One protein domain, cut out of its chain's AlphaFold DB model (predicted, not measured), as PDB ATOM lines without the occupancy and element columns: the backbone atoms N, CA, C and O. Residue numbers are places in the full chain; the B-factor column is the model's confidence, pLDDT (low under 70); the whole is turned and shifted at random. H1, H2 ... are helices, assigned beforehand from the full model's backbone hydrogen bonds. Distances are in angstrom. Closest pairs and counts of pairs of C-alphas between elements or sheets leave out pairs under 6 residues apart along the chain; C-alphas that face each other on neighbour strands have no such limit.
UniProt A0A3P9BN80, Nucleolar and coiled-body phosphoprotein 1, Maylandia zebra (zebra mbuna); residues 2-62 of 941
ATOM      1  N   ALA A   2     -87.678 212.530 -36.878       48.62
ATOM      2  CA  ALA A   2     -87.193 213.917 -37.007       48.62
ATOM      3  C   ALA A   2     -87.882 214.631 -38.190       48.62
ATOM      4  O   ALA A   2     -87.234 215.117 -39.109       48.62
ATOM      5  N   ALA A   3     -89.217 214.581 -38.219       49.75
ATOM      6  CA  ALA A   3     -90.039 215.173 -39.281       49.75
ATOM      7  C   ALA A   3     -91.289 215.897 -38.744       49.75
ATOM      8  O   ALA A   3     -92.154 216.307 -39.524       49.75
ATOM      9  N   GLU A   4     -91.374 216.095 -37.424       53.09
ATOM     10  CA  GLU A   4     -92.214 217.161 -36.883       53.09
ATOM     11  C   GLU A   4     -91.504 218.473 -37.210       53.09
ATOM     12  O   GLU A   4     -90.396 218.743 -36.752       53.09
ATOM     13  N   LYS A   5     -92.097 219.208 -38.150       48.88
ATOM     14  CA  LYS A   5     -91.511 220.405 -38.751       48.88
ATOM     15  C   LYS A   5     -91.429 221.464 -37.662       48.88
ATOM     16  O   LYS A   5     -92.478 221.898 -37.190       48.88
ATOM     17  N   SER A   6     -90.220 221.872 -37.281       54.88
ATOM     18  CA  SER A   6     -90.013 222.956 -36.322       54.88
ATOM     19  C   SER A   6     -90.685 224.221 -36.851       54.88
ATOM     20  O   SER A   6     -90.234 224.842 -37.816       54.88
ATOM     21  N   VAL A   7     -91.820 224.579 -36.253       58.69
ATOM     22  CA  VAL A   7     -92.565 225.765 -36.662       58.69
ATOM     23  C   VAL A   7     -91.749 226.977 -36.198       58.69
ATOM     24  O   VAL A   7     -91.241 226.955 -35.075       58.69
ATOM     25  N   PRO A   8     -91.604 228.056 -36.993       61.81
ATOM     26  CA  PRO A   8     -90.814 229.226 -36.584       61.81
ATOM     27  C   PRO A   8     -91.204 229.816 -35.213       61.81
ATOM     28  O   PRO A   8     -90.369 230.401 -34.527       61.81
ATOM     29  N   SER A   9     -92.447 229.584 -34.770       68.94
ATOM     30  CA  SER A   9     -92.945 229.904 -33.429       68.94
ATOM     31  C   SER A   9     -92.191 229.237 -32.275       68.94
ATOM     32  O   SER A   9     -92.142 229.811 -31.191       68.94
ATOM     33  N   ASP A  10     -91.613 228.050 -32.464       76.25
ATOM     34  CA  ASP A  10     -90.885 227.357 -31.396       76.25
ATOM     35  C   ASP A  10     -89.511 227.989 -31.163       76.25
ATOM     36  O   ASP A  10     -89.132 228.230 -30.019       76.25
ATOM     37  N   LEU A  11     -88.828 228.410 -32.235       83.75
ATOM     38  CA  LEU A  11     -87.615 229.224 -32.119       83.75
ATOM     39  C   LEU A  11     -87.909 230.571 -31.437       83.75
ATOM     40  O   LEU A  11     -87.095 231.055 -30.651       83.75
ATOM     41  N   PHE A  12     -89.083 231.166 -31.679       85.88
ATOM     42  CA  PHE A  12     -89.476 232.411 -31.015       85.88
ATOM     43  C   PHE A  12     -89.597 232.267 -29.489       85.88
ATOM     44  O   PHE A  12     -89.245 233.205 -28.773       85.88
ATOM     45  N   LYS A  13     -90.001 231.102 -28.966       86.75
ATOM     46  CA  LYS A  13     -89.977 230.831 -27.516       86.75
ATOM     47  C   LYS A  13     -88.548 230.931 -26.958       86.75
ATOM     48  O   LYS A  13     -88.306 231.674 -26.007       86.75
ATOM     49  N   CYS A  14     -87.600 230.266 -27.624       86.50
ATOM     50  CA  CYS A  14     -86.176 230.255 -27.274       86.50
ATOM     51  C   CYS A  14     -85.519 231.646 -27.397       86.50
ATOM     52  O   CYS A  14     -84.623 231.984 -26.625       86.50
ATOM     53  N   VAL A  15     -85.963 232.471 -28.354       89.62
ATOM     54  CA  VAL A  15     -85.523 233.870 -28.500       89.62
ATOM     55  C   VAL A  15     -86.086 234.746 -27.378       89.62
ATOM     56  O   VAL A  15     -85.347 235.542 -26.802       89.62
ATOM     57  N   TYR A  16     -87.362 234.587 -27.010       89.06
ATOM     58  CA  TYR A  16     -87.953 235.330 -25.896       89.06
ATOM     59  C   TYR A  16     -87.262 235.009 -24.562       89.06
ATOM     60  O   TYR A  16     -86.903 235.932 -23.828       89.06
ATOM     61  N   SER A  17     -87.011 233.728 -24.259       89.31
ATOM     62  CA  SER A  17     -86.285 233.339 -23.042       89.31
ATOM     63  C   SER A  17     -84.857 233.893 -23.031       89.31
ATOM     64  O   SER A  17     -84.456 234.500 -22.041       89.31
ATOM     65  N   PHE A  18     -84.131 233.829 -24.154       91.69
ATOM     66  CA  PHE A  18     -82.803 234.439 -24.295       91.69
ATOM     67  C   PHE A  18     -82.798 235.962 -24.053       91.69
ATOM     68  O   PHE A  18     -81.913 236.472 -23.360       91.69
ATOM     69  N   LEU A  19     -83.788 236.699 -24.575       93.19
ATOM     70  CA  LEU A  19     -83.920 238.146 -24.355       93.19
ATOM     71  C   LEU A  19     -84.193 238.485 -22.879       93.19
ATOM     72  O   LEU A  19     -83.653 239.467 -22.366       93.19
ATOM     73  N   VAL A  20     -84.994 237.672 -22.182       91.38
ATOM     74  CA  VAL A  20     -85.263 237.832 -20.743       91.38
ATOM     75  C   VAL A  20     -84.024 237.504 -19.902       91.38
ATOM     76  O   VAL A  20     -83.663 238.289 -19.025       91.38
ATOM     77  N   GLU A  21     -83.332 236.398 -20.187       90.19
ATOM     78  CA  GLU A  21     -82.131 235.961 -19.454       90.19
ATOM     79  C   GLU A  21     -80.981 236.973 -19.560       90.19
ATOM     80  O   GLU A  21     -80.329 237.283 -18.560       90.19
ATOM     81  N   ASN A  22     -80.794 237.577 -20.737       92.56
ATOM     82  CA  ASN A  22     -79.801 238.630 -20.966       92.56
ATOM     83  C   ASN A  22     -80.294 240.040 -20.576       92.56
ATOM     84  O   ASN A  22     -79.629 241.032 -20.867       92.56
ATOM     85  N   LYS A  23     -81.429 240.145 -19.867       92.62
ATOM     86  CA  LYS A  23     -81.995 241.391 -19.308       92.62
ATOM     87  C   LYS A  23     -82.429 242.433 -20.353       92.62
ATOM     88  O   LYS A  23     -82.687 243.583 -19.993       92.62
ATOM     89  N   PHE A  24     -82.606 242.049 -21.618       93.62
ATOM     90  CA  PHE A  24     -83.119 242.912 -22.690       93.62
ATOM     91  C   PHE A  24     -84.646 243.081 -22.603       93.62
ATOM     92  O   PHE A  24     -85.391 242.763 -23.528       93.62
ATOM     93  N   THR A  25     -85.135 243.596 -21.472       91.12
ATOM     94  CA  THR A  25     -86.569 243.654 -21.128       91.12
ATOM     95  C   THR A  25     -87.418 244.420 -22.145       91.12
ATOM     96  O   THR A  25     -88.507 243.956 -22.477       91.12
ATOM     97  N   LYS A  26     -86.918 245.541 -22.690       94.25
ATOM     98  CA  LYS A  26     -87.590 246.295 -23.767       94.25
ATOM     99  C   LYS A  26     -87.795 245.429 -25.017       94.25
ATOM    100  O   LYS A  26     -88.921 245.281 -25.488       94.25
ATOM    101  N   ALA A  27     -86.722 244.801 -25.499       93.38
ATOM    102  CA  ALA A  27     -86.762 243.940 -26.677       93.38
ATOM    103  C   ALA A  27     -87.632 242.695 -26.443       93.38
ATOM    104  O   ALA A  27     -88.421 242.346 -27.312       93.38
ATOM    105  N   ALA A  28     -87.577 242.076 -25.258       90.19
ATOM    106  CA  ALA A  28     -88.462 240.969 -24.890       90.19
ATOM    107  C   ALA A  28     -89.951 241.375 -24.927       90.19
ATOM    108  O   ALA A  28     -90.786 240.621 -25.421       90.19
ATOM    109  N   GLN A  29     -90.296 242.577 -24.446       90.88
ATOM    110  CA  GLN A  29     -91.667 243.097 -24.496       90.88
ATOM    111  C   GLN A  29     -92.132 243.381 -25.930       90.88
ATOM    112  O   GLN A  29     -93.246 243.006 -26.288       90.88
ATOM    113  N   GLU A  30     -91.304 244.007 -26.767       92.81
ATOM    114  CA  GLU A  30     -91.616 244.188 -28.191       92.81
ATOM    115  C   GLU A  30     -91.747 242.865 -28.940       92.81
ATOM    116  O   GLU A  30     -92.673 242.686 -29.729       92.81
ATOM    117  N   PHE A  31     -90.844 241.927 -28.672       90.31
ATOM    118  CA  PHE A  31     -90.853 240.602 -29.265       90.31
ATOM    119  C   PHE A  31     -92.139 239.851 -28.906       90.31
ATOM    120  O   PHE A  31     -92.779 239.280 -29.787       90.31
ATOM    121  N   LEU A  32     -92.585 239.917 -27.647       90.06
ATOM    122  CA  LEU A  32     -93.849 239.320 -27.209       90.06
ATOM    123  C   LEU A  32     -95.076 240.039 -27.799       90.06
ATOM    124  O   LEU A  32     -96.033 239.367 -28.173       90.06
ATOM    125  N   LYS A  33     -95.048 241.373 -27.970       89.81
ATOM    126  CA  LYS A  33     -96.099 242.113 -28.704       89.81
ATOM    127  C   LYS A  33     -96.210 241.647 -30.163       89.81
ATOM    128  O   LYS A  33     -97.317 241.410 -30.634       89.81
ATOM    129  N   LYS A  34     -95.073 241.520 -30.859       88.31
ATOM    130  CA  LYS A  34     -94.984 241.200 -32.297       88.31
ATOM    131  C   LYS A  34     -95.268 239.722 -32.597       88.31
ATOM    132  O   LYS A  34     -95.979 239.422 -33.546       88.31
ATOM    133  N   THR A  35     -94.747 238.799 -31.787       85.12
ATOM    134  CA  THR A  35     -94.901 237.344 -32.004       85.12
ATOM    135  C   THR A  35     -96.109 236.732 -31.296       85.12
ATOM    136  O   THR A  35     -96.546 235.647 -31.674       85.12
ATOM    137  N   LYS A  36     -96.649 237.397 -30.262       84.75
ATOM    138  CA  LYS A  36     -97.765 236.918 -29.421       84.75
ATOM    139  C   LYS A  36     -97.513 235.546 -28.764       84.75
ATOM    140  O   LYS A  36     -98.452 234.857 -28.369       84.75
ATOM    141  N   VAL A  37     -96.241 235.159 -28.644       76.12
ATOM    142  CA  VAL A  37     -95.786 233.882 -28.080       76.12
ATOM    143  C   VAL A  37     -95.969 233.866 -26.561       76.12
ATOM    144  O   VAL A  37     -95.618 234.819 -25.867       76.12
ATOM    145  N   ALA A  38     -96.514 232.763 -26.044       77.06
ATOM    146  CA  ALA A  38     -96.604 232.529 -24.607       77.06
ATOM    147  C   ALA A  38     -95.200 232.297 -24.009       77.06
ATOM    148  O   ALA A  38     -94.392 231.606 -24.635       77.06
ATOM    149  N   PRO A  39     -94.895 232.835 -22.813       65.94
ATOM    150  CA  PRO A  39     -93.609 232.611 -22.160       65.94
ATOM    151  C   PRO A  39     -93.394 231.114 -21.886       65.94
ATOM    152  O   PRO A  39     -94.275 230.437 -21.361       65.94
ATOM    153  N   GLN A  40     -92.219 230.620 -22.271       66.06
ATOM    154  CA  GLN A  40     -91.819 229.213 -22.204       66.06
ATOM    155  C   GLN A  40     -91.422 228.803 -20.778       66.06
ATOM    156  O   GLN A  40     -90.865 229.612 -20.030       66.06
ATOM    157  N   ASP A  41     -91.654 227.539 -20.417       57.41
ATOM    158  CA  ASP A  41     -91.151 226.978 -19.162       57.41
ATOM    159  C   ASP A  41     -89.618 226.844 -19.177       57.41
ATOM    160  O   ASP A  41     -88.997 226.561 -20.201       57.41
ATOM    161  N   GLN A  42     -88.997 226.994 -18.003       60.34
ATOM    162  CA  GLN A  42     -87.539 227.130 -17.808       60.34
ATOM    163  C   GLN A  42     -86.693 225.873 -18.132       60.34
ATOM    164  O   GLN A  42     -85.531 225.803 -17.738       60.34
ATOM    165  N   ASN A  43     -87.268 224.864 -18.793       55.16
ATOM    166  CA  ASN A  43     -86.666 223.541 -19.002       55.16
ATOM    167  C   ASN A  43     -86.591 223.117 -20.483       55.16
ATOM    168  O   ASN A  43     -86.069 222.042 -20.768       55.16
ATOM    169  N   GLU A  44     -87.116 223.918 -21.414       64.94
ATOM    170  CA  GLU A  44     -86.996 223.666 -22.858       64.94
ATOM    171  C   GLU A  44     -85.673 224.230 -23.422       64.94
ATOM    172  O   GLU A  44     -84.964 224.996 -22.763       64.94
ATOM    173  N   GLU A  45     -85.288 223.806 -24.629       69.69
ATOM    174  CA  GLU A  45     -83.941 224.023 -25.169       69.69
ATOM    175  C   GLU A  45     -83.589 225.512 -25.348       69.69
ATOM    176  O   GLU A  45     -84.067 226.194 -26.257       69.69
ATOM    177  N   ARG A  46     -82.696 226.027 -24.491       84.00
ATOM    178  CA  ARG A  46     -82.148 227.386 -24.614       84.00
ATOM    179  C   ARG A  46     -81.503 227.597 -25.982       84.00
ATOM    180  O   ARG A  46     -80.694 226.780 -26.422       84.00
ATOM    181  N   LEU A  47     -81.729 228.771 -26.573       85.75
ATOM    182  CA  LEU A  47     -81.128 229.184 -27.849       85.75
ATOM    183  C   LEU A  47     -79.592 229.032 -27.868       85.75
ATOM    184  O   LEU A  47     -79.017 228.609 -28.867       85.75
ATOM    185  N   VAL A  48     -78.935 229.305 -26.734       87.62
ATOM    186  CA  VAL A  48     -77.483 229.133 -26.539       87.62
ATOM    187  C   VAL A  48     -77.057 227.661 -26.609       87.62
ATOM    188  O   VAL A  48     -75.999 227.354 -27.153       87.62
ATOM    189  N   ASN A  49     -77.876 226.733 -26.105       86.94
ATOM    190  CA  ASN A  49     -77.588 225.298 -26.162       86.94
ATOM    191  C   ASN A  49     -77.727 224.776 -27.598       86.94
ATOM    192  O   ASN A  49     -76.851 224.048 -28.058       86.94
ATOM    193  N   ILE A  50     -78.767 225.214 -28.317       86.62
ATOM    194  CA  ILE A  50     -78.991 224.892 -29.736       86.62
ATOM    195  C   ILE A  50     -77.829 225.425 -30.593       86.62
ATOM    196  O   ILE A  50     -77.261 224.684 -31.395       86.62
ATOM    197  N   TYR A  51     -77.413 226.679 -30.379       86.88
ATOM    198  CA  TYR A  51     -76.260 227.275 -31.060       86.88
ATOM    199  C   TYR A  51     -74.961 226.508 -30.774       86.88
ATOM    200  O   TYR A  51     -74.251 226.125 -31.702       86.88
ATOM    201  N   ASN A  52     -74.674 226.214 -29.502       90.94
ATOM    202  CA  ASN A  52     -73.495 225.440 -29.119       90.94
ATOM    203  C   ASN A  52     -73.510 224.034 -29.737       90.94
ATOM    204  O   ASN A  52     -72.481 223.580 -30.232       90.94
ATOM    205  N   PHE A  53     -74.658 223.350 -29.748       88.50
ATOM    206  CA  PHE A  53     -74.810 222.052 -30.407       88.50
ATOM    207  C   PHE A  53     -74.546 222.150 -31.915       88.50
ATOM    208  O   PHE A  53     -73.807 221.330 -32.453       88.50
ATOM    209  N   TRP A  54     -75.055 223.186 -32.588       88.75
ATOM    210  CA  TRP A  54     -74.796 223.424 -34.010       88.75
ATOM    211  C   TRP A  54     -73.307 223.668 -34.304       88.75
ATOM    212  O   TRP A  54     -72.745 222.983 -35.154       88.75
ATOM    213  N   VAL A  55     -72.633 224.552 -33.556       89.00
ATOM    214  CA  VAL A  55     -71.185 224.832 -33.711       89.00
ATOM    215  C   VAL A  55     -70.317 223.588 -33.457       89.00
ATOM    216  O   VAL A  55     -69.269 223.412 -34.088       89.00
ATOM    217  N   LYS A  56     -70.752 222.717 -32.536       86.25
ATOM    218  CA  LYS A  56     -70.062 221.473 -32.154       86.25
ATOM    219  C   LYS A  56     -70.426 220.285 -33.060       86.25
ATOM    220  O   LYS A  56     -69.688 219.303 -33.073       86.25
ATOM    221  N   SER A  57     -71.504 220.369 -33.841       86.38
ATOM    222  CA  SER A  57     -71.919 219.325 -34.783       86.38
ATOM    223  C   SER A  57     -71.042 219.328 -36.047       86.38
ATOM    224  O   SER A  57     -70.846 220.382 -36.665       86.38
ATOM    225  N   PRO A  58     -70.537 218.165 -36.508       73.88
ATOM    226  CA  PRO A  58     -69.675 218.085 -37.689       73.88
ATOM    227  C   PRO A  58     -70.381 218.492 -38.994       73.88
ATOM    228  O   PRO A  58     -69.712 218.811 -39.976       73.88
ATOM    229  N   GLU A  59     -71.716 218.531 -39.018       66.75
ATOM    230  CA  GLU A  59     -72.484 219.038 -40.159       66.75
ATOM    231  C   GLU A  59     -72.266 220.533 -40.433       66.75
ATOM    232  O   GLU A  59     -72.239 220.935 -41.598       66.75
ATOM    233  N   ALA A  60     -72.091 221.365 -39.399       59.66
ATOM    234  CA  ALA A  60     -71.891 222.804 -39.583       59.66
ATOM    235  C   ALA A  60     -70.590 223.093 -40.352       59.66
ATOM    236  O   ALA A  60     -70.568 223.944 -41.238       59.66
ATOM    237  N   LYS A  61     -69.538 222.299 -40.108       60.75
ATOM    238  CA  LYS A  61     -68.266 222.362 -40.851       60.75
ATOM    239  C   LYS A  61     -68.341 221.803 -42.281       60.75
ATOM    240  O   LYS A  61     -67.414 222.029 -43.051       60.75
ATOM    241  N   LYS A  62     -69.418 221.101 -42.660       61.41
ATOM    242  CA  LYS A  62     -69.608 220.555 -44.021       61.41
ATOM    243  C   LYS A  62     -70.535 221.388 -44.911       61.41
ATOM    244  O   LYS A  62     -70.528 221.198 -46.124       61.41
TER     245      LYS A  62
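What this domain is: This is residues 2 to 62 of the 941 residues of the protein "Nucleolar and coiled-body phosphoprotein 1" of Maylandia zebra (zebra mbuna) (UniProt A0A3P9BN80). Two helices, H1 and H2, lie side by side as a hairpin, and H3 starts at H1 and points away from the pair, its residues 51 to 56 sticking out together with the tail to 62. Residues 2 to 8, of which residue 8 belongs to H1, stand free too, and the first and last printed C-alphas, those of Ala 2 and Lys 62, are 20.1 A apart. The 61 printed residues hold three named helices, all helix in class, only just loose, close to compact, with a radius of gyration of the C-alphas of 13.1 A and spans of 37 by 25 by 20 A.

How they stand to each other: Start at H1, residues 8 to 21; H2, residues 25 to 35, touches it, closest at the C-alphas of Leu 19 and Ala 28, 5.4 A. This helical hairpin has a shallow tilt of 14 degrees, opposite ways. H3, residues 47 to 56, touches H1, closest at the C-alphas of Cys 14 and Leu 47, 5.2 A, about perpendicular at 73 degrees. H2 and H3 are apart. In H1, H2 and H3 every O i to N i+4 pair is within hydrogen-bond range.

Where its parts are: Find C-alpha 8 at (-90.814, 229.226, -36.584); H1 runs 20.4 A from there. H2 spans 15.1 A. H3 runs 14.2 A to C-alpha 56 at (-70.062, 221.473, -32.154).

The domain as a whole: The C-alphas of Lys 33 and Lys 62, the two farthest apart, are 37.4 A apart. The printed part has no cut; the link H1 to H2 is tight, H2 to H3 long. Look for pLDDT under 70 at residues 2 to 9, 39 to 45 and 59 to 62 of this model.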